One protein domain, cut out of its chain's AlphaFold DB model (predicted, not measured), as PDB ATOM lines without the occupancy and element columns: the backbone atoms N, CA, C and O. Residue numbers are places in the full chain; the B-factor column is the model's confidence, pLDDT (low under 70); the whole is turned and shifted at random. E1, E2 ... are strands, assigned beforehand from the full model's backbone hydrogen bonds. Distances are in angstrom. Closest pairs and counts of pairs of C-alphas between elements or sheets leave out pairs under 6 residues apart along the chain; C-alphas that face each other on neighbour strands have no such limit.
ATOM      1  N   VAL A 139      58.283 138.307 115.305       98.75
ATOM      2  CA  VAL A 139      57.342 137.516 114.514       98.75
ATOM      3  C   VAL A 139      56.140 138.375 114.142       98.75
ATOM      4  O   VAL A 139      55.472 138.933 115.012       98.75
ATOM      5  N   VAL A 140      55.807 138.429 112.855       98.62
ATOM      6  CA  VAL A 140      54.470 138.837 112.407       98.62
ATOM      7  C   VAL A 140      53.625 137.577 112.261       98.62
ATOM      8  O   VAL A 140      53.922 136.733 111.415       98.62
ATOM      9  N   SER A 141      52.594 137.432 113.095       97.94
ATOM     10  CA  SER A 141      51.728 136.248 113.121       97.94
ATOM     11  C   SER A 141      50.326 136.545 112.599       97.94
ATOM     12  O   SER A 141      49.681 137.524 112.982       97.94
ATOM     13  N   LEU A 142      49.847 135.662 111.731       96.56
ATOM     14  CA  LEU A 142      48.484 135.625 111.224       96.56
ATOM     15  C   LEU A 142      47.694 134.579 112.025       96.56
ATOM     16  O   LEU A 142      47.801 133.381 111.757       96.56
ATOM     17  N   ASP A 143      46.948 135.049 113.033       94.00
ATOM     18  CA  ASP A 143      46.394 134.223 114.123       94.00
ATOM     19  C   ASP A 143      44.861 134.078 114.120       94.00
ATOM     20  O   ASP A 143      44.318 133.343 114.946       94.00
ATOM     21  N   ALA A 144      44.148 134.711 113.183       95.62
ATOM     22  CA  ALA A 144      42.698 134.559 113.069       95.62
ATOM     23  C   ALA A 144      42.230 134.127 111.686       95.62
ATOM     24  O   ALA A 144      42.853 134.394 110.655       95.62
ATOM     25  N   THR A 145      41.074 133.466 111.675       95.00
ATOM     26  CA  THR A 145      40.490 132.948 110.447       95.00
ATOM     27  C   THR A 145      40.156 134.071 109.475       95.00
ATOM     28  O   THR A 145      39.343 134.937 109.786       95.00
ATOM     29  N   GLY A 146      40.715 134.019 108.265       94.12
ATOM     30  CA  GLY A 146      40.446 135.028 107.237       94.12
ATOM     31  C   GLY A 146      41.210 136.347 107.397       94.12
ATOM     32  O   GLY A 146      40.888 137.298 106.684       94.12
ATOM     33  N   CYS A 147      42.203 136.417 108.290       96.19
ATOM     34  CA  CYS A 147      43.117 137.557 108.365       96.19
ATOM     35  C   CYS A 147      43.826 137.795 107.019       96.19
ATOM     36  O   CYS A 147      43.969 136.885 106.195       96.19
ATOM     37  N   VAL A 148      44.258 139.033 106.773       96.88
ATOM     38  CA  VAL A 148      44.793 139.447 105.467       96.88
ATOM     39  C   VAL A 148      46.137 140.135 105.629       96.88
ATOM     40  O   VAL A 148      46.229 141.172 106.278       96.88
ATOM     41  N   LEU A 149      47.163 139.614 104.966       96.81
ATOM     42  CA  LEU A 149      48.418 140.313 104.732       96.81
ATOM     43  C   LEU A 149      48.334 141.044 103.386       96.81
ATOM     44  O   LEU A 149      48.449 140.446 102.312       96.81
ATOM     45  N   ASP A 150      48.096 142.350 103.455       95.12
ATOM     46  CA  ASP A 150      47.932 143.243 102.309       95.12
ATOM     47  C   ASP A 150      49.031 144.306 102.289       95.12
ATOM     48  O   ASP A 150      48.818 145.506 102.471       95.12
ATOM     49  N   THR A 151      50.257 143.832 102.116       90.75
ATOM     50  CA  THR A 151      51.464 144.652 102.156       90.75
ATOM     51  C   THR A 151      52.245 144.426 100.876       90.75
ATOM     52  O   THR A 151      52.502 143.281 100.516       90.75
ATOM     53  N   THR A 152      52.640 145.492 100.185       90.62
ATOM     54  CA  THR A 152      53.453 145.360  98.967       90.62
ATOM     55  C   THR A 152      54.924 145.546  99.306       90.62
ATOM     56  O   THR A 152      55.308 146.611  99.776       90.62
ATOM     57  N   GLY A 153      55.745 144.526  99.069       90.81
ATOM     58  CA  GLY A 153      57.202 144.605  99.179       90.81
ATOM     59  C   GLY A 153      57.749 144.895 100.574       90.81
ATOM     60  O   GLY A 153      58.884 145.349 100.686       90.81
ATOM     61  N   ILE A 154      56.968 144.646 101.629       93.56
ATOM     62  CA  ILE A 154      57.458 144.734 103.007       93.56
ATOM     63  C   ILE A 154      58.514 143.647 103.256       93.56
ATOM     64  O   ILE A 154      58.360 142.528 102.765       93.56
ATOM     65  N   SER A 155      59.552 143.965 104.032       95.00
ATOM     66  CA  SER A 155      60.498 142.977 104.567       95.00
ATOM     67  C   SER A 155      60.161 142.671 106.025       95.00
ATOM     68  O   SER A 155      60.114 143.567 106.872       95.00
ATOM     69  N   LEU A 156      59.926 141.396 106.315       97.94
ATOM     70  CA  LEU A 156      59.668 140.849 107.643       97.94
ATOM     71  C   LEU A 156      60.867 139.999 108.073       97.94
ATOM     72  O   LEU A 156      61.500 139.372 107.231       97.94
ATOM     73  N   SER A 157      61.166 139.949 109.369       98.44
ATOM     74  CA  SER A 157      62.120 138.985 109.924       98.44
ATOM     75  C   SER A 157      61.495 137.594 109.867       98.44
ATOM     76  O   SER A 157      61.856 136.788 109.010       98.44
ATOM     77  N   THR A 158      60.467 137.359 110.688       98.81
ATOM     78  CA  THR A 158      59.726 136.097 110.710       98.81
ATOM     79  C   THR A 158      58.252 136.316 110.377       98.81
ATOM     80  O   THR A 158      57.614 137.223 110.915       98.81
ATOM     81  N   LEU A 159      57.699 135.469 109.507       98.69
ATOM     82  CA  LEU A 159      56.271 135.429 109.176       98.69
ATOM     83  C   LEU A 159      55.683 134.078 109.583       98.69
ATOM     84  O   LEU A 159      56.110 133.039 109.082       98.69
ATOM     85  N   GLN A 160      54.673 134.096 110.448       98.50
ATOM     86  CA  GLN A 160      54.000 132.892 110.926       98.50
ATOM     87  C   GLN A 160      52.546 132.838 110.451       98.50
ATOM     88  O   GLN A 160      51.778 133.784 110.621       98.50
ATOM     89  N   PHE A 161      52.151 131.685 109.916       97.06
ATOM     90  CA  PHE A 161      50.761 131.335 109.641       97.06
ATOM     91  C   PHE A 161      50.272 130.364 110.710       97.06
ATOM     92  O   PHE A 161      50.788 129.252 110.813       97.06
ATOM     93  N   ASN A 162      49.296 130.781 111.512       95.38
ATOM     94  CA  ASN A 162      48.816 130.022 112.667       95.38
ATOM     95  C   ASN A 162      47.280 130.068 112.781       95.38
ATOM     96  O   ASN A 162      46.711 129.996 113.868       95.38
ATOM     97  N   ALA A 163      46.608 130.223 111.640       91.19
ATOM     98  CA  ALA A 163      45.160 130.272 111.546       91.19
ATOM     99  C   ALA A 163      44.660 129.773 110.194       91.19
ATOM    100  O   ALA A 163      45.396 129.691 109.209       91.19
ATOM    101  N   ASP A 164      43.373 129.442 110.144       92.81
ATOM    102  CA  ASP A 164      42.724 128.982 108.926       92.81
ATOM    103  C   ASP A 164      42.465 130.123 107.942       92.81
ATOM    104  O   ASP A 164      41.991 131.198 108.295       92.81
ATOM    105  N   LYS A 165      42.653 129.858 106.651       93.75
ATOM    106  CA  LYS A 165      42.251 130.775 105.576       93.75
ATOM    107  C   LYS A 165      42.900 132.162 105.631       93.75
ATOM    108  O   LYS A 165      42.272 133.136 105.218       93.75
ATOM    109  N   ALA A 166      44.144 132.261 106.089       95.62
ATOM    110  CA  ALA A 166      44.917 133.490 105.960       95.62
ATOM    111  C   ALA A 166      45.054 133.890 104.476       95.62
ATOM    112  O   ALA A 166      45.281 133.049 103.599       95.62
ATOM    113  N   LEU A 167      44.895 135.175 104.174       96.31
ATOM    114  CA  LEU A 167      44.931 135.712 102.816       96.31
ATOM    115  C   LEU A 167      46.205 136.517 102.609       96.31
ATOM    116  O   LEU A 167      46.534 137.379 103.416       96.31
ATOM    117  N   VAL A 168      46.881 136.299 101.490       97.12
ATOM    118  CA  VAL A 168      48.022 137.112 101.066       97.12
ATOM    119  C   VAL A 168      47.641 137.800  99.768       97.12
ATOM    120  O   VAL A 168      47.295 137.131  98.793       97.12
ATOM    121  N   ASN A 169      47.656 139.133  99.753       96.19
ATOM    122  CA  ASN A 169      47.206 139.912  98.596       96.19
ATOM    123  C   ASN A 169      48.345 140.369  97.685       96.19
ATOM    124  O   ASN A 169      48.145 140.542  96.488       96.19
ATOM    125  N   GLN A 170      49.539 140.580  98.222       94.94
ATOM    126  CA  GLN A 170      50.682 141.131  97.493       94.94
ATOM    127  C   GLN A 170      51.962 140.407  97.904       94.94
ATOM    128  O   GLN A 170      51.932 139.521  98.760       94.94
ATOM    129  N   TYR A 171      53.073 140.723  97.245       95.00
ATOM    130  CA  TYR A 171      54.344 140.085  97.554       95.00
ATOM    131  C   TYR A 171      54.961 140.654  98.835       95.00
ATOM    132  O   TYR A 171      54.904 141.862  99.068       95.00
ATOM    133  N   VAL A 172      55.591 139.794  99.633       96.50
ATOM    134  CA  VAL A 172      56.355 140.159 100.837       96.50
ATOM    135  C   VAL A 172      57.688 139.421 100.849       96.50
ATOM    136  O   VAL A 172      57.783 138.330 100.288       96.50
ATOM    137  N   TYR A 173      58.691 139.997 101.503       97.19
ATOM    138  CA  TYR A 173      59.988 139.369 101.743       97.19
ATOM    139  C   TYR A 173      60.090 138.930 103.198       97.19
ATOM    140  O   TYR A 173      59.690 139.665 104.101       97.19
ATOM    141  N   VAL A 174      60.624 137.735 103.422       98.50
ATOM    142  CA  VAL A 174      60.839 137.171 104.754       98.50
ATOM    143  C   VAL A 174      62.305 136.792 104.879       98.50
ATOM    144  O   VAL A 174      62.774 135.873 104.209       98.50
ATOM    145  N   GLU A 175      63.025 137.557 105.691       97.88
ATOM    146  CA  GLU A 175      64.487 137.551 105.741       97.88
ATOM    147  C   GLU A 175      65.039 136.423 106.627       97.88
ATOM    148  O   GLU A 175      66.077 135.864 106.285       97.88
ATOM    149  N   ASP A 176      64.324 136.024 107.689       98.19
ATOM    150  CA  ASP A 176      64.788 134.987 108.625       98.19
ATOM    151  C   ASP A 176      64.011 133.674 108.497       98.19
ATOM    152  O   ASP A 176      64.607 132.630 108.235       98.19
ATOM    153  N   SER A 177      62.686 133.680 108.684       98.31
ATOM    154  CA  SER A 177      61.917 132.431 108.614       98.31
ATOM    155  C   SER A 177      60.443 132.603 108.270       98.31
ATOM    156  O   SER A 177      59.746 133.470 108.799       98.31
ATOM    157  N   VAL A 178      59.940 131.718 107.414       98.81
ATOM    158  CA  VAL A 178      58.508 131.460 107.269       98.81
ATOM    159  C   VAL A 178      58.144 130.226 108.080       98.81
ATOM    160  O   VAL A 178      58.729 129.160 107.898       98.81
ATOM    161  N   ILE A 179      57.126 130.355 108.927       98.69
ATOM    162  CA  ILE A 179      56.620 129.265 109.760       98.69
ATOM    163  C   ILE A 179      55.173 128.978 109.363       98.69
ATOM    164  O   ILE A 179      54.262 129.770 109.615       98.69
ATOM    165  N   LEU A 180      54.951 127.825 108.747       98.06
ATOM    166  CA  LEU A 180      53.625 127.272 108.502       98.06
ATOM    167  C   LEU A 180      53.249 126.437 109.729       98.06
ATOM    168  O   LEU A 180      53.583 125.258 109.804       98.06
ATOM    169  N   LYS A 181      52.631 127.070 110.728       97.19
ATOM    170  CA  LYS A 181      52.414 126.469 112.051       97.19
ATOM    171  C   LYS A 181      51.120 125.667 112.137       97.19
ATOM    172  O   LYS A 181      51.113 124.540 112.613       97.19
ATOM    173  N   SER A 182      50.012 126.262 111.715       94.44
ATOM    174  CA  SER A 182      48.696 125.618 111.723       94.44
ATOM    175  C   SER A 182      47.747 126.298 110.732       94.44
ATOM    176  O   SER A 182      48.042 127.377 110.208       94.44
ATOM    177  N   GLY A 183      46.606 125.663 110.460       93.38
ATOM    178  CA  GLY A 183      45.559 126.231 109.612       93.38
ATOM    179  C   GLY A 183      45.932 126.235 108.131       93.38
ATOM    180  O   GLY A 183      46.416 125.229 107.621       93.38
ATOM    181  N   SER A 184      45.688 127.325 107.399       94.44
ATOM    182  CA  SER A 184      46.014 127.388 105.967       94.44
ATOM    183  C   SER A 184      46.095 128.810 105.425       94.44
ATOM    184  O   SER A 184      45.580 129.749 106.031       94.44
ATOM    185  N   ALA A 185      46.680 128.966 104.235       94.88
ATOM    186  CA  ALA A 185      46.791 130.258 103.577       94.88
ATOM    187  C   ALA A 185      46.638 130.190 102.050       94.88
ATOM    188  O   ALA A 185      46.915 129.168 101.419       94.88
ATOM    189  N   ARG A 186      46.243 131.316 101.448       94.75
ATOM    190  CA  ARG A 186      46.020 131.481 100.003       94.75
ATOM    191  C   ARG A 186      46.596 132.788  99.479       94.75
ATOM    192  O   ARG A 186      46.425 133.841 100.089       94.75
ATOM    193  N   SER A 187      47.134 132.726  98.267       96.00
ATOM    194  CA  SER A 187      47.369 133.895  97.416       96.00
ATOM    195  C   SER A 187      46.052 134.361  96.772       96.00
ATOM    196  O   SER A 187      45.457 133.623  95.991       96.00
ATOM    197  N   ILE A 188      45.578 135.576  97.069       95.50
ATOM    198  CA  ILE A 188      44.309 136.110  96.518       95.50
ATOM    199  C   ILE A 188      44.484 137.022  95.294       95.50
ATOM    200  O   ILE A 188      43.499 137.494  94.730       95.50
ATOM    201  N   SER A 189      45.720 137.254  94.856       95.12
ATOM    202  CA  SER A 189      46.024 138.001  93.634       95.12
ATOM    203  C   SER A 189      47.173 137.349  92.861       95.12
ATOM    204  O   SER A 189      47.921 136.533  93.398       95.12
ATOM    205  N   SER A 190      47.362 137.744  91.599       92.38
ATOM    206  CA  SER A 190      48.509 137.312  90.785       92.38
ATOM    207  C   SER A 190      49.863 137.785  91.326       92.38
ATOM    208  O   SER A 190      50.897 137.225  90.966       92.38
ATOM    209  N   SER A 191      49.862 138.827  92.157       92.38
ATOM    210  CA  SER A 191      51.060 139.416  92.758       92.38
ATOM    211  C   SER A 191      51.379 138.829  94.134       92.38
ATOM    212  O   SER A 191      52.442 139.108  94.677       92.38
ATOM    213  N   ALA A 192      50.473 138.039  94.715       96.44
ATOM    214  CA  ALA A 192      50.616 137.484  96.053       96.44
ATOM    215  C   ALA A 192      51.671 136.370  96.106       96.44
ATOM    216  O   ALA A 192      51.437 135.257  95.618       96.44
ATOM    217  N   LYS A 193      52.810 136.673  96.735       96.00
ATOM    218  CA  LYS A 193      53.967 135.779  96.879       96.00
ATOM    219  C   LYS A 193      54.652 135.988  98.226       96.00
ATOM    220  O   LYS A 193      54.824 137.122  98.659       96.00
ATOM    221  N   ILE A 194      55.103 134.909  98.850       98.25
ATOM    222  CA  ILE A 194      56.047 134.991  99.966       98.25
ATOM    223  C   ILE A 194      57.434 134.684  99.417       98.25
ATOM    224  O   ILE A 194      57.708 133.544  99.044       98.25
ATOM    225  N   HIS A 195      58.282 135.701  99.350       97.75
ATOM    226  CA  HIS A 195      59.693 135.563  99.021       97.75
ATOM    227  C   HIS A 195      60.442 135.168 100.291       97.75
ATOM    228  O   HIS A 195      60.631 135.972 101.205       97.75
ATOM    229  N   ILE A 196      60.797 133.895 100.372       98.19
ATOM    230  CA  ILE A 196      61.547 133.309 101.469       98.19
ATOM    231  C   ILE A 196      63.017 133.554 101.161       98.19
ATOM    232  O   ILE A 196      63.565 132.944 100.239       98.19
ATOM    233  N   ARG A 197      63.653 134.428 101.943       95.94
ATOM    234  CA  ARG A 197      65.095 134.717 101.886       95.94
ATOM    235  C   ARG A 197      65.884 134.079 103.029       95.94
ATOM    236  O   ARG A 197      67.087 133.879 102.877       95.94
ATOM    237  N   GLY A 198      65.187 133.674 104.089       96.44
ATOM    238  CA  GLY A 198      65.686 132.805 105.157       96.44
ATOM    239  C   GLY A 198      65.203 131.356 105.015       96.44
ATOM    240  O   GLY A 198      65.282 130.784 103.933       96.44
ATOM    241  N   ASP A 199      64.677 130.755 106.076       98.25
ATOM    242  CA  ASP A 199      64.273 129.341 106.095       98.25
ATOM    243  C   ASP A 199      62.745 129.145 106.050       98.25
ATOM    244  O   ASP A 199      61.968 130.067 106.295       98.25
ATOM    245  N   LEU A 200      62.297 127.921 105.755       98.75
ATOM    246  CA  LEU A 200      60.893 127.505 105.832       98.75
ATOM    247  C   LEU A 200      60.745 126.356 106.829       98.75
ATOM    248  O   LEU A 200      61.425 125.341 106.709       98.75
ATOM    249  N   THR A 201      59.804 126.486 107.761       98.75
ATOM    250  CA  THR A 201      59.347 125.388 108.622       98.75
ATOM    251  C   THR A 201      57.885 125.080 108.323       98.75
ATOM    252  O   THR A 201      57.057 125.991 108.273       98.75
ATOM    253  N   CYS A 202      57.561 123.805 108.126       98.12
ATOM    254  CA  CYS A 202      56.192 123.315 107.997       98.12
ATOM    255  C   CYS A 202      55.877 122.350 109.139       98.12
ATOM    256  O   CYS A 202      56.438 121.257 109.202       98.12
ATOM    257  N   GLU A 203      54.988 122.769 110.034       97.94
ATOM    258  CA  GLU A 203      54.559 121.988 111.189       97.94
ATOM    259  C   GLU A 203      53.514 120.931 110.816       97.94
ATOM    260  O   GLU A 203      52.797 121.059 109.820       97.94
ATOM    261  N   SER A 204      53.387 119.899 111.658       95.25
ATOM    262  CA  SER A 204      52.487 118.756 111.429       95.25
ATOM    263  C   SER A 204      51.016 119.142 111.262       95.25
ATOM    264  O   SER A 204      50.254 118.420 110.623       95.25
ATOM    265  N   ASP A 205      50.624 120.274 111.842       92.88
ATOM    266  CA  ASP A 205      49.233 120.718 111.924       92.88
ATOM    267  C   ASP A 205      48.878 121.737 110.829       92.88
ATOM    268  O   ASP A 205      47.739 122.209 110.748       92.88
ATOM    269  N   TYR A 206      49.838 122.095 109.970       93.88
ATOM    270  CA  TYR A 206      49.579 123.010 108.873       93.88
ATOM    271  C   TYR A 206      48.889 122.310 107.702       93.88
ATOM    272  O   TYR A 206      49.412 121.384 107.086       93.88
ATOM    273  N   ASN A 207      47.730 122.850 107.334       78.06
ATOM    274  CA  ASN A 207      46.945 122.501 106.162       78.06
ATOM    275  C   ASN A 207      46.484 121.034 106.101       78.06
ATOM    276  O   ASN A 207      46.681 120.317 105.117       78.06
ATOM    277  N   TRP A 208      45.762 120.610 107.134       67.62
ATOM    278  CA  TRP A 208      45.082 119.317 107.149       67.62
ATOM    279  C   TRP A 208      43.901 119.298 106.148       67.62
ATOM    280  O   TRP A 208      42.754 119.565 106.499       67.62
ATOM    281  N   TRP A 209      44.180 118.967 104.881       62.38
ATOM    282  CA  TRP A 209      43.201 118.664 103.818       62.38
ATOM    283  C   TRP A 209      42.162 119.754 103.507       62.38
ATOM    284  O   TRP A 209      40.984 119.450 103.300       62.38
ATOM    285  N   ASN A 210      42.574 121.020 103.404       67.81
ATOM    286  CA  ASN A 210      41.665 122.074 102.957       67.81
ATOM    287  C   ASN A 210      41.952 122.545 101.517       67.81
ATOM    288  O   ASN A 210      43.057 122.421 100.990       67.81
ATOM    289  N   SER A 211      40.922 123.058 100.839       72.88
ATOM    290  CA  SER A 211      41.006 123.569  99.459       72.88
ATOM    291  C   SER A 211      41.597 124.986  99.368       72.88
ATOM    292  O   SER A 211      41.453 125.664  98.351       72.88
ATOM    293  N   PHE A 212      42.167 125.477 100.465       80.56
ATOM    294  CA  PHE A 212      42.569 126.854 100.713       80.56
ATOM    295  C   PHE A 212      44.075 126.906 100.985       80.56
ATOM    296  O   PHE A 212      44.525 127.304 102.061       80.56
ATOM    297  N   ASN A 213      44.836 126.409 100.008       81.75
ATOM    298  CA  ASN A 213      46.265 126.149 100.134       81.75
ATOM    299  C   ASN A 213      46.991 126.288  98.781       81.75
ATOM    300  O   ASN A 213      47.656 125.393  98.274       81.75
ATOM    301  N   ASP A 214      46.791 127.431  98.144       91.38
ATOM    302  CA  ASP A 214      47.441 127.833  96.893       91.38
ATOM    303  C   ASP A 214      48.381 129.031  97.099       91.38
ATOM    304  O   ASP A 214      48.801 129.670  96.131       91.38
ATOM    305  N   LEU A 215      48.742 129.317  98.359       95.94
ATOM    306  CA  LEU A 215      49.791 130.274  98.696       95.94
ATOM    307  C   LEU A 215      51.073 129.949  97.920       95.94
ATOM    308  O   LEU A 215      51.502 128.798  97.858       95.94
ATOM    309  N   GLN A 216      51.681 130.974  97.332       97.25
ATOM    310  CA  GLN A 216      52.948 130.831  96.624       97.25
ATOM    311  C   GLN A 216      54.126 131.139  97.547       97.25
ATOM    312  O   GLN A 216      54.302 132.284  97.969       97.25
ATOM    313  N   LEU A 217      54.949 130.128  97.806       98.38
ATOM    314  CA  LEU A 217      56.190 130.219  98.567       98.38
ATOM    315  C   LEU A 217      57.373 130.139  97.604       98.38
ATOM    316  O   LEU A 217      57.496 129.171  96.857       98.38
ATOM    317  N   TRP A 218      58.223 131.158  97.608       97.50
ATOM    318  CA  TRP A 218      59.336 131.309  96.677       97.50
ATOM    319  C   TRP A 218      60.647 131.349  97.446       97.50
ATOM    320  O   TRP A 218      60.931 132.335  98.112       97.50
ATOM    321  N   PHE A 219      61.455 130.300  97.347       97.38
ATOM    322  CA  PHE A 219      62.839 130.347  97.803       97.38
ATOM    323  C   PHE A 219      63.690 131.118  96.794       97.38
ATOM    324  O   PHE A 219      64.078 130.569  95.760       97.38
ATOM    325  N   ASP A 220      63.989 132.374  97.117       93.81
ATOM    326  CA  ASP A 220      64.745 133.297  96.263       93.81
ATOM    327  C   ASP A 220      65.882 134.030  97.000       93.81
ATOM    328  O   ASP A 220      66.497 134.953  96.466       93.81
ATOM    329  N   GLY A 221      66.198 133.600  98.226       90.50
ATOM    330  CA  GLY A 221      67.321 134.121  99.007       90.50
ATOM    331  C   GLY A 221      68.692 133.829  98.391       90.50
ATOM    332  O   GLY A 221      68.889 132.837  97.683       90.50
ATOM    333  N   SER A 222      69.680 134.657  98.729       85.44
ATOM    334  CA  SER A 222      71.067 134.555  98.241       85.44
ATOM    335  C   SER A 222      71.966 133.623  99.068       85.44
ATOM    336  O   SER A 222      73.171 133.523  98.827       85.44
ATOM    337  N   THR A 223      71.397 132.932 100.055       86.19
ATOM    338  CA  THR A 223      72.082 131.995 100.950       86.19
ATOM    339  C   THR A 223      71.572 130.564 100.761       86.19
ATOM    340  O   THR A 223      70.634 130.292 100.003       86.19
ATOM    341  N   TYR A 224      72.229 129.622 101.444       90.25
ATOM    342  CA  TYR A 224      71.641 128.308 101.694       90.25
ATOM    343  C   TYR A 224      70.390 128.478 102.546       90.25
ATOM    344  O   TYR A 224      70.429 129.207 103.534       90.25
ATOM    345  N   GLN A 225      69.321 127.793 102.156       95.25
ATOM    346  CA  GLN A 225      68.038 127.850 102.844       95.25
ATOM    347  C   GLN A 225      67.595 126.439 103.206       95.25
ATOM    348  O   GLN A 225      67.807 125.488 102.445       95.25
ATOM    349  N   ASN A 226      66.979 126.305 104.366       97.62
ATOM    350  CA  ASN A 226      66.485 125.042 104.874       97.62
ATOM    351  C   ASN A 226      64.963 124.965 104.727       97.62
ATOM    352  O   ASN A 226      64.247 125.953 104.890       97.62
ATOM    353  N   LEU A 227      64.485 123.759 104.431       98.38
ATOM    354  CA  LEU A 227      63.090 123.366 104.566       98.38
ATOM    355  C   LEU A 227      62.992 122.305 105.666       98.38
ATOM    356  O   LEU A 227      63.315 121.144 105.417       98.38
ATOM    357  N   GLU A 228      62.541 122.691 106.854       98.56
ATOM    358  CA  GLU A 228      62.205 121.759 107.934       98.56
ATOM    359  C   GLU A 228      60.750 121.304 107.767       98.56
ATOM    360  O   GLU A 228      59.836 122.132 107.705       98.56
ATOM    361  N   TYR A 229      60.523 119.995 107.656       98.12
ATOM    362  CA  TYR A 229      59.192 119.424 107.451       98.12
ATOM    363  C   TYR A 229      58.827 118.419 108.546       98.12
ATOM    364  O   TYR A 229      59.456 117.367 108.676       98.12
ATOM    365  N   ASN A 230      57.739 118.694 109.263       96.88
ATOM    366  CA  ASN A 230      57.178 117.802 110.272       96.88
ATOM    367  C   ASN A 230      56.007 116.995 109.691       96.88
ATOM    368  O   ASN A 230      55.095 117.535 109.061       96.88
ATOM    369  N   ALA A 231      56.037 115.674 109.905       93.69
ATOM    370  CA  ALA A 231      55.059 114.746 109.338       93.69
ATOM    371  C   ALA A 231      53.614 115.142 109.684       93.69
ATOM    372  O   ALA A 231      53.268 115.288 110.853       93.69
ATOM    373  N   GLY A 232      52.767 115.245 108.658       90.38
ATOM    374  CA  GLY A 232      51.359 115.644 108.775       90.38
ATOM    375  C   GLY A 232      51.063 116.984 108.104       90.38
ATOM    376  O   GLY A 232      49.968 117.161 107.572       90.38
ATOM    377  N   GLY A 233      52.065 117.868 108.034       94.44
ATOM    378  CA  GLY A 233      51.937 119.167 107.388       94.44
ATOM    379  C   GLY A 233      51.790 119.052 105.873       94.44
ATOM    380  O   GLY A 233      52.253 118.089 105.253       94.44
ATOM    381  N   VAL A 234      51.180 120.053 105.245       94.94
ATOM    382  CA  VAL A 234      51.048 120.136 103.785       94.94
ATOM    383  C   VAL A 234      51.494 121.511 103.301       94.94
ATOM    384  O   VAL A 234      50.796 122.514 103.468       94.94
ATOM    385  N   ILE A 235      52.658 121.549 102.655       96.19
ATOM    386  CA  ILE A 235      53.213 122.758 102.043       96.19
ATOM    387  C   ILE A 235      52.340 123.137 100.831       96.19
ATOM    388  O   ILE A 235      51.942 122.238 100.091       96.19
ATOM    389  N   PRO A 236      52.037 124.427 100.598       95.56
ATOM    390  CA  PRO A 236      51.272 124.885  99.440       95.56
ATOM    391  C   PRO A 236      52.108 124.848  98.158       95.56
ATOM    392  O   PRO A 236      52.769 123.855  97.870       95.56
ATOM    393  N   ASN A 237      52.057 125.887  97.328       96.25
ATOM    394  CA  ASN A 237      52.866 125.933  96.121       96.25
ATOM    395  C   ASN A 237      54.292 126.338  96.491       96.25
ATOM    396  O   ASN A 237      54.490 127.401  97.080       96.25
ATOM    397  N   LEU A 238      55.266 125.510  96.123       97.69
ATOM    398  CA  LEU A 238      56.675 125.726  96.408       97.69
ATOM    399  C   LEU A 238      57.463 125.949  95.117       97.69
ATOM    400  O   LEU A 238      57.497 125.102  94.221       97.69
ATOM    401  N   TYR A 239      58.130 127.092  95.059       97.12
ATOM    402  CA  TYR A 239      58.977 127.517  93.958       97.12
ATOM    403  C   TYR A 239      60.398 127.738  94.465       97.12
ATOM    404  O   TYR A 239      60.601 128.255  95.564       97.12
ATOM    405  N   ILE A 240      61.379 127.374  93.650       95.81
ATOM    406  CA  ILE A 240      62.788 127.699  93.871       95.81
ATOM    407  C   ILE A 240      63.250 128.497  92.664       95.81
ATOM    408  O   ILE A 240      63.236 127.987  91.542       95.81
ATOM    409  N   ASP A 241      63.614 129.748  92.900       93.56
ATOM    410  CA  ASP A 241      64.087 130.658  91.868       93.56
ATOM    411  C   ASP A 241      65.246 131.489  92.416       93.56
ATOM    412  O   ASP A 241      65.060 132.509  93.075       93.56
ATOM    413  N   LYS A 242      66.466 131.028  92.145       88.44
ATOM    414  CA  LYS A 242      67.706 131.700  92.543       88.44
ATOM    415  C   LYS A 242      68.215 132.711  91.503       88.44
ATOM    416  O   LYS A 242      69.291 133.278  91.695       88.44
ATOM    417  N   THR A 243      67.424 133.011  90.461       81.94
ATOM    418  CA  THR A 243      67.852 133.789  89.279       81.94
ATOM    419  C   THR A 243      68.296 135.217  89.604       81.94
ATOM    420  O   THR A 243      69.124 135.786  88.889       81.94
ATOM    421  N   ALA A 244      67.768 135.825  90.673       67.19
ATOM    422  CA  ALA A 244      68.164 137.171  91.102       67.19
ATOM    423  C   ALA A 244      69.668 137.278  91.442       67.19
ATOM    424  O   ALA A 244      70.216 138.380  91.477       67.19
ATOM    425  N   GLU A 245      70.353 136.146  91.614       58.50
ATOM    426  CA  GLU A 245      71.777 136.071  91.888       58.50
ATOM    427  C   GLU A 245      72.522 135.487  90.681       58.50
ATOM    428  O   GLU A 245      72.509 134.285  90.419       58.50
ATOM    429  N   THR A 246      73.242 136.336  89.941       49.97
ATOM    430  CA  THR A 246      74.188 135.844  88.926       49.97
ATOM    431  C   THR A 246      75.217 134.942  89.614       49.97
ATOM    432  O   THR A 246      75.856 135.392  90.573       49.97
ATOM    433  N   PRO A 247      75.450 133.700  89.143       50.19
ATOM    434  CA  PRO A 247      76.490 132.850  89.703       50.19
ATOM    435  C   PRO A 247      77.841 133.561  89.584       50.19
ATOM    436  O   PRO A 247      78.434 133.650  88.506       50.19
ATOM    437  N   LYS A 248      78.358 134.095  90.695       47.97
ATOM    438  CA  LYS A 248      79.760 134.507  90.768       47.97
ATOM    439  C   LYS A 248      80.577 133.220  90.719       47.97
ATOM    440  O   LYS A 248      80.658 132.537  91.730       47.97
ATOM    441  N   TYR A 249      81.088 132.888  89.530       48.97
ATOM    442  CA  TYR A 249      82.137 131.905  89.219       48.97
ATOM    443  C   TYR A 249      82.452 130.866  90.323       48.97
ATOM    444  O   TYR A 249      83.026 131.203  91.356       48.97
ATOM    445  N   ASN A 250      82.203 129.581  90.040       50.59
ATOM    446  CA  ASN A 250      82.659 128.417  90.824       50.59
ATOM    447  C   ASN A 250      82.095 128.262  92.253       50.59
ATOM    448  O   ASN A 250      82.756 127.665  93.105       50.59
ATOM    449  N   ARG A 251      80.883 128.748  92.538       53.31
ATOM    450  CA  ARG A 251      80.134 128.322  93.733       53.31
ATOM    451  C   ARG A 251      79.087 127.287  93.343       53.31
ATOM    452  O   ARG A 251      78.444 127.440  92.307       53.31
ATOM    453  N   GLU A 252      78.941 126.252  94.173       57.56
ATOM    454  CA  GLU A 252      77.791 125.344  94.127       57.56
ATOM    455  C   GLU A 252      76.507 126.183  94.006       57.56
ATOM    456  O   GLU A 252      76.388 127.182  94.729       57.56
ATOM    457  N   PRO A 253      75.581 125.851  93.088       58.84
ATOM    458  CA  PRO A 253      74.328 126.589  92.957       58.84
ATOM    459  C   PRO A 253      73.640 126.629  94.321       58.84
ATOM    460  O   PRO A 253      73.556 125.594  94.980       58.84
ATOM    461  N   TYR A 254      73.192 127.811  94.760       65.94
ATOM    462  CA  TYR A 254      72.560 127.980  96.069       65.94
ATOM    463  C   TYR A 254      71.485 126.908  96.271       65.94
ATOM    464  O   TYR A 254      70.605 126.722  95.424       65.94
ATOM    465  N   GLN A 255      71.613 126.160  97.367       81.50
ATOM    466  CA  GLN A 255      70.820 124.960  97.602       81.50
ATOM    467  C   GLN A 255      69.706 125.273  98.594       81.50
ATOM    468  O   GLN A 255      69.945 125.884  99.639       81.50
ATOM    469  N   VAL A 256      68.507 124.800  98.279       94.44
ATOM    470  CA  VAL A 256      67.488 124.542  99.292       94.44
ATOM    471  C   VAL A 256      67.681 123.104  99.754       94.44
ATOM    472  O   VAL A 256      67.737 122.193  98.924       94.44
ATOM    473  N   LYS A 257      67.810 122.874 101.060       95.94
ATOM    474  CA  LYS A 257      67.973 121.526 101.617       95.94
ATOM    475  C   LYS A 257      66.839 121.191 102.573       95.94
ATOM    476  O   LYS A 257      66.500 121.990 103.437       95.94
ATOM    477  N   CYS A 258      66.274 120.002 102.413       96.81
ATOM    478  CA  CYS A 258      65.161 119.542 103.225       96.81
ATOM    479  C   CYS A 258      65.618 118.695 104.424       96.81
ATOM    480  O   CYS A 258      66.613 117.973 104.349       96.81
ATOM    481  N   TYR A 259      64.879 118.788 105.524       97.44
ATOM    482  CA  TYR A 259      65.080 118.072 106.781       97.44
ATOM    483  C   TYR A 259      63.726 117.642 107.365       97.44
ATOM    484  O   TYR A 259      62.670 118.041 106.873       97.44
ATOM    485  N   GLY A 260      63.771 116.814 108.409       96.75
ATOM    486  CA  GLY A 260      62.586 116.329 109.108       96.75
ATOM    487  C   GLY A 260      62.108 114.965 108.608       96.75
ATOM    488  O   GLY A 260      62.890 114.011 108.528       96.75
ATOM    489  N   ASN A 261      60.810 114.835 108.340       95.81
ATOM    490  CA  ASN A 261      60.160 113.560 108.036       95.81
ATOM    491  C   ASN A 261      59.901 113.341 106.535       95.81
ATOM    492  O   ASN A 261      59.965 114.253 105.721       95.81
ATOM    493  N   SER A 262      59.584 112.098 106.167       92.44
ATOM    494  CA  SER A 262      59.247 111.694 104.800       92.44
ATOM    495  C   SER A 262      57.867 111.010 104.758       92.44
ATOM    496  O   SER A 262      57.541 110.299 105.715       92.44
ATOM    497  N   PRO A 263      57.069 111.179 103.682       94.88
ATOM    498  CA  PRO A 263      57.315 112.074 102.551       94.88
ATOM    499  C   PRO A 263      57.067 113.544 102.910       94.88
ATOM    500  O   PRO A 263      56.169 113.853 103.685       94.88
ATOM    501  N   VAL A 264      57.837 114.448 102.305       96.62
ATOM    502  CA  VAL A 264      57.551 115.888 102.325       96.62
ATOM    503  C   VAL A 264      56.385 116.133 101.383       96.62
ATOM    504  O   VAL A 264      56.478 115.850 100.184       96.62
ATOM    505  N   VAL A 265      55.276 116.634 101.919       95.44
ATOM    506  CA  VAL A 265      54.029 116.778 101.168       95.44
ATOM    507  C   VAL A 265      53.868 118.207 100.659       95.44
ATOM    508  O   VAL A 265      53.797 119.155 101.442       95.44
ATOM    509  N   ILE A 266      53.764 118.346  99.337       95.06
ATOM    510  CA  ILE A 266      53.526 119.603  98.622       95.06
ATOM    511  C   ILE A 266      52.196 119.492  97.871       95.06
ATOM    512  O   ILE A 266      51.972 118.555  97.104       95.06
ATOM    513  N   LYS A 267      51.291 120.449  98.083       92.38
ATOM    514  CA  LYS A 267      49.894 120.338  97.659       92.38
ATOM    515  C   LYS A 267      49.745 120.306  96.143       92.38
ATOM    516  O   LYS A 267      49.255 119.314  95.617       92.38
ATOM    517  N   ASN A 268      50.174 121.360  95.440       91.38
ATOM    518  CA  ASN A 268      49.931 121.478  93.995       91.38
ATOM    519  C   ASN A 268      51.216 121.604  93.176       91.38
ATOM    520  O   ASN A 268      51.481 120.761  92.323       91.38
ATOM    521  N   VAL A 269      51.997 122.664  93.396       95.25
ATOM    522  CA  VAL A 269      53.162 122.975  92.558       95.25
ATOM    523  C   VAL A 269      54.446 122.778  93.341       95.25
ATOM    524  O   VAL A 269      54.624 123.384  94.392       95.25
ATOM    525  N   PHE A 270      55.359 121.994  92.774       97.25
ATOM    526  CA  PHE A 270      56.771 122.010  93.127       97.25
ATOM    527  C   PHE A 270      57.579 122.313  91.864       97.25
ATOM    528  O   PHE A 270      57.581 121.514  90.926       97.25
ATOM    529  N   LEU A 271      58.209 123.487  91.807       96.75
ATOM    530  CA  LEU A 271      58.935 123.943  90.622       96.75
ATOM    531  C   LEU A 271      60.306 124.507  90.992       96.75
ATOM    532  O   LEU A 271      60.410 125.434  91.787       96.75
ATOM    533  N   ILE A 272      61.345 123.995  90.336       94.81
ATOM    534  CA  ILE A 272      62.700 124.545  90.391       94.81
ATOM    535  C   ILE A 272      62.932 125.291  89.079       94.81
ATOM    536  O   ILE A 272      63.059 124.664  88.029       94.81
ATOM    537  N   GLN A 273      62.908 126.620  89.132       92.38
ATOM    538  CA  GLN A 273      63.190 127.488  87.988       92.38
ATOM    539  C   GLN A 273      64.690 127.752  87.859       92.38
ATOM    540  O   GLN A 273      65.229 127.650  86.760       92.38
ATOM    541  N   ASP A 274      65.353 128.024  88.984       88.06
ATOM    542  CA  ASP A 274      66.805 128.168  89.085       88.06
ATOM    543  C   ASP A 274      67.293 127.741  90.480       88.06
ATOM    544  O   ASP A 274      66.576 127.903  91.469       88.06
ATOM    545  N   GLY A 275      68.508 127.197  90.567       88.25
ATOM    546  CA  GLY A 275      69.083 126.625  91.791       88.25
ATOM    547  C   GLY A 275      68.943 125.101  91.909       88.25
ATOM    548  O   GLY A 275      68.719 124.393  90.927       88.25
ATOM    549  N   THR A 276      69.127 124.567  93.121       90.81
ATOM    550  CA  THR A 276      69.006 123.120  93.391       90.81
ATOM    551  C   THR A 276      68.213 122.830  94.661       90.81
ATOM    552  O   THR A 276      68.179 123.635  95.592       90.81
ATOM    553  N   PHE A 277      67.594 121.648  94.699       94.12
ATOM    554  CA  PHE A 277      66.880 121.130  95.862       94.12
ATOM    555  C   PHE A 277      67.485 119.798  96.301       94.12
ATOM    556  O   PHE A 277      67.475 118.821  95.551       94.12
ATOM    557  N   ASN A 278      68.011 119.753  97.519       94.81
ATOM    558  CA  ASN A 278      68.535 118.543  98.132       94.81
ATOM    559  C   ASN A 278      67.464 117.946  99.048       94.81
ATOM    560  O   ASN A 278      67.169 118.496 100.108       94.81
ATOM    561  N   THR A 279      66.908 116.801  98.653       94.44
ATOM    562  CA  THR A 279      65.866 116.119  99.432       94.44
ATOM    563  C   THR A 279      66.391 115.489 100.718       94.44
ATOM    564  O   THR A 279      65.599 115.070 101.550       94.44
ATOM    565  N   ASN A 280      67.713 115.384 100.891       95.50
ATOM    566  CA  ASN A 280      68.353 114.758 102.045       95.50
ATOM    567  C   ASN A 280      67.864 113.317 102.298       95.50
ATOM    568  O   ASN A 280      67.727 112.881 103.438       95.50
ATOM    569  N   SER A 281      67.632 112.564 101.215       95.69
ATOM    570  CA  SER A 281      67.063 111.203 101.226       95.69
ATOM    571  C   SER A 281      65.596 111.113 101.668       95.69
ATOM    572  O   SER A 281      65.121 110.018 101.954       95.69
ATOM    573  N   LEU A 282      64.876 112.237 101.715       96.44
ATOM    574  CA  LEU A 282      63.431 112.259 101.929       96.44
ATOM    575  C   LEU A 282      62.703 112.081 100.591       96.44
ATOM    576  O   LEU A 282      63.064 112.700  99.586       96.44
ATOM    577  N   ASP A 283      61.648 111.269 100.585       97.31
ATOM    578  CA  ASP A 283      60.692 111.240  99.478       97.31
ATOM    579  C   ASP A 283      59.901 112.552  99.423       97.31
ATOM    580  O   ASP A 283      59.561 113.125 100.460       97.31
ATOM    581  N   ILE A 284      59.573 113.003  98.210       96.69
ATOM    582  CA  ILE A 284      58.718 114.168  97.966       96.69
ATOM    583  C   ILE A 284      57.420 113.690  97.323       96.69
ATOM    584  O   ILE A 284      57.444 113.012  96.294       96.69
ATOM    585  N   GLN A 285      56.288 114.074  97.904       95.69
ATOM    586  CA  GLN A 285      54.963 113.809  97.357       95.69
ATOM    587  C   GLN A 285      54.332 115.123  96.888       95.69
ATOM    588  O   GLN A 285      54.206 116.063  97.669       95.69
ATOM    589  N   VAL A 286      53.921 115.181  95.618       94.44
ATOM    590  CA  VAL A 286      53.349 116.384  94.991       94.44
ATOM    591  C   VAL A 286      51.996 116.059  94.359       94.44
ATOM    592  O   VAL A 286      51.861 115.009  93.732       94.44
ATOM    593  N   GLY A 287      51.021 116.967  94.465       86.12
ATOM    594  CA  GLY A 287      49.755 116.877  93.723       86.12
ATOM    595  C   GLY A 287      48.678 116.045  94.420       86.12
ATOM    596  O   GLY A 287      48.080 115.172  93.789       86.12
ATOM    597  N   ILE A 288      48.452 116.294  95.713       74.75
ATOM    598  CA  ILE A 288      47.413 115.629  96.530       74.75
ATOM    599  C   ILE A 288      46.167 116.487  96.716       74.75
ATOM    600  O   ILE A 288      46.200 117.697  96.422       74.75
TER     601      ILE A 288
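Overview. This is residues 139 to 288 of the 288 residues of an uncharacterized protein of candidate division KSB1 bacterium (UniProt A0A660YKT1). The chain is wound in stacked turns, a solenoid whose parallel strands line up from turn to turn. The long, bent strands E3 and E4 wrap round its corners; beyond E4, the strands E6, E8, E10 and E13 make one wall and E5, E7, E9 and E12 another, while E11 and E14 lie side by side as a small separate sheet. The printed part has 150 residues with fourteen named strands, E1 to E14 along the chain, and no named helix, so its class is all strand. Twelve strands form a branched, twisted sheet with parallel neighbours. The whole is compact, with a radius of gyration of the C-alphas of 14.3 A and spans of 47 by 34 by 25 A.

Arrangement. Start at E1, residues 139 to 142, the parallel neighbour of E3, residues 155 to 168; N 140 and O 158, 2.9 A apart, are within hydrogen-bond range, as are the other N and O pairs named here. E2, residues 148 to 151, is parallel to E3 too, with N 149 and O 167 at 2.8 A. E1 and E2 lie on one side of E3, and E4, residues 172 to 187, on the other side, with N 159 and O 177 at 2.9 A. On the side of E4 away from E3, look for E5, residues 194 to 196, beside residues 172 to 174, with N 174 and O 195 at 2.8 A, and E6, residues 199 to 206, beside residues 177 to 183, with N 178 and O 199 at 2.8 A. From E5, parallel neighbours follow: E7, residues 216 to 219 (N 196 and O 218, 2.7 A), E9, residues 237 to 241 (N 219 and O 239, 2.8 A), and the edge strand E12, residues 270 to 274 (N 273 and O 240, 2.8 A). From E6 come E8, residues 225 to 229 (N 200 and O 226, 2.9 A), E10, residues 255 to 260 (N 259 and O 227, 2.8 A), and the edge strand E13, residues 276 to 278 (N 278 and O 256, 2.8 A). E11, residues 264 to 266, is parallel to E14, residues 284 to 286, with N 266 and O 285 at 2.9 A.

Along the chain. Find C-alpha 139, where E1 begins, at (57.342, 137.516, 114.514). E3 bends by 147 degrees at residue 165 and E4 by 159 degrees at residue 178; E4 measures 11.5 A from first to last C-alpha. E6 measures 16.2 A and E10 16.6 A. E14 ends at C-alpha 286, (53.349, 116.384, 94.991).

Size, cuts and confidence. The C-alphas farthest apart, those of Thr 145 and Tyr 249, are 46.8 A apart. The printed part has no cut. The long link is E9 to E10, residues 242 to 254. Residues 208 to 210 and 244 to 254 have pLDDT under 70.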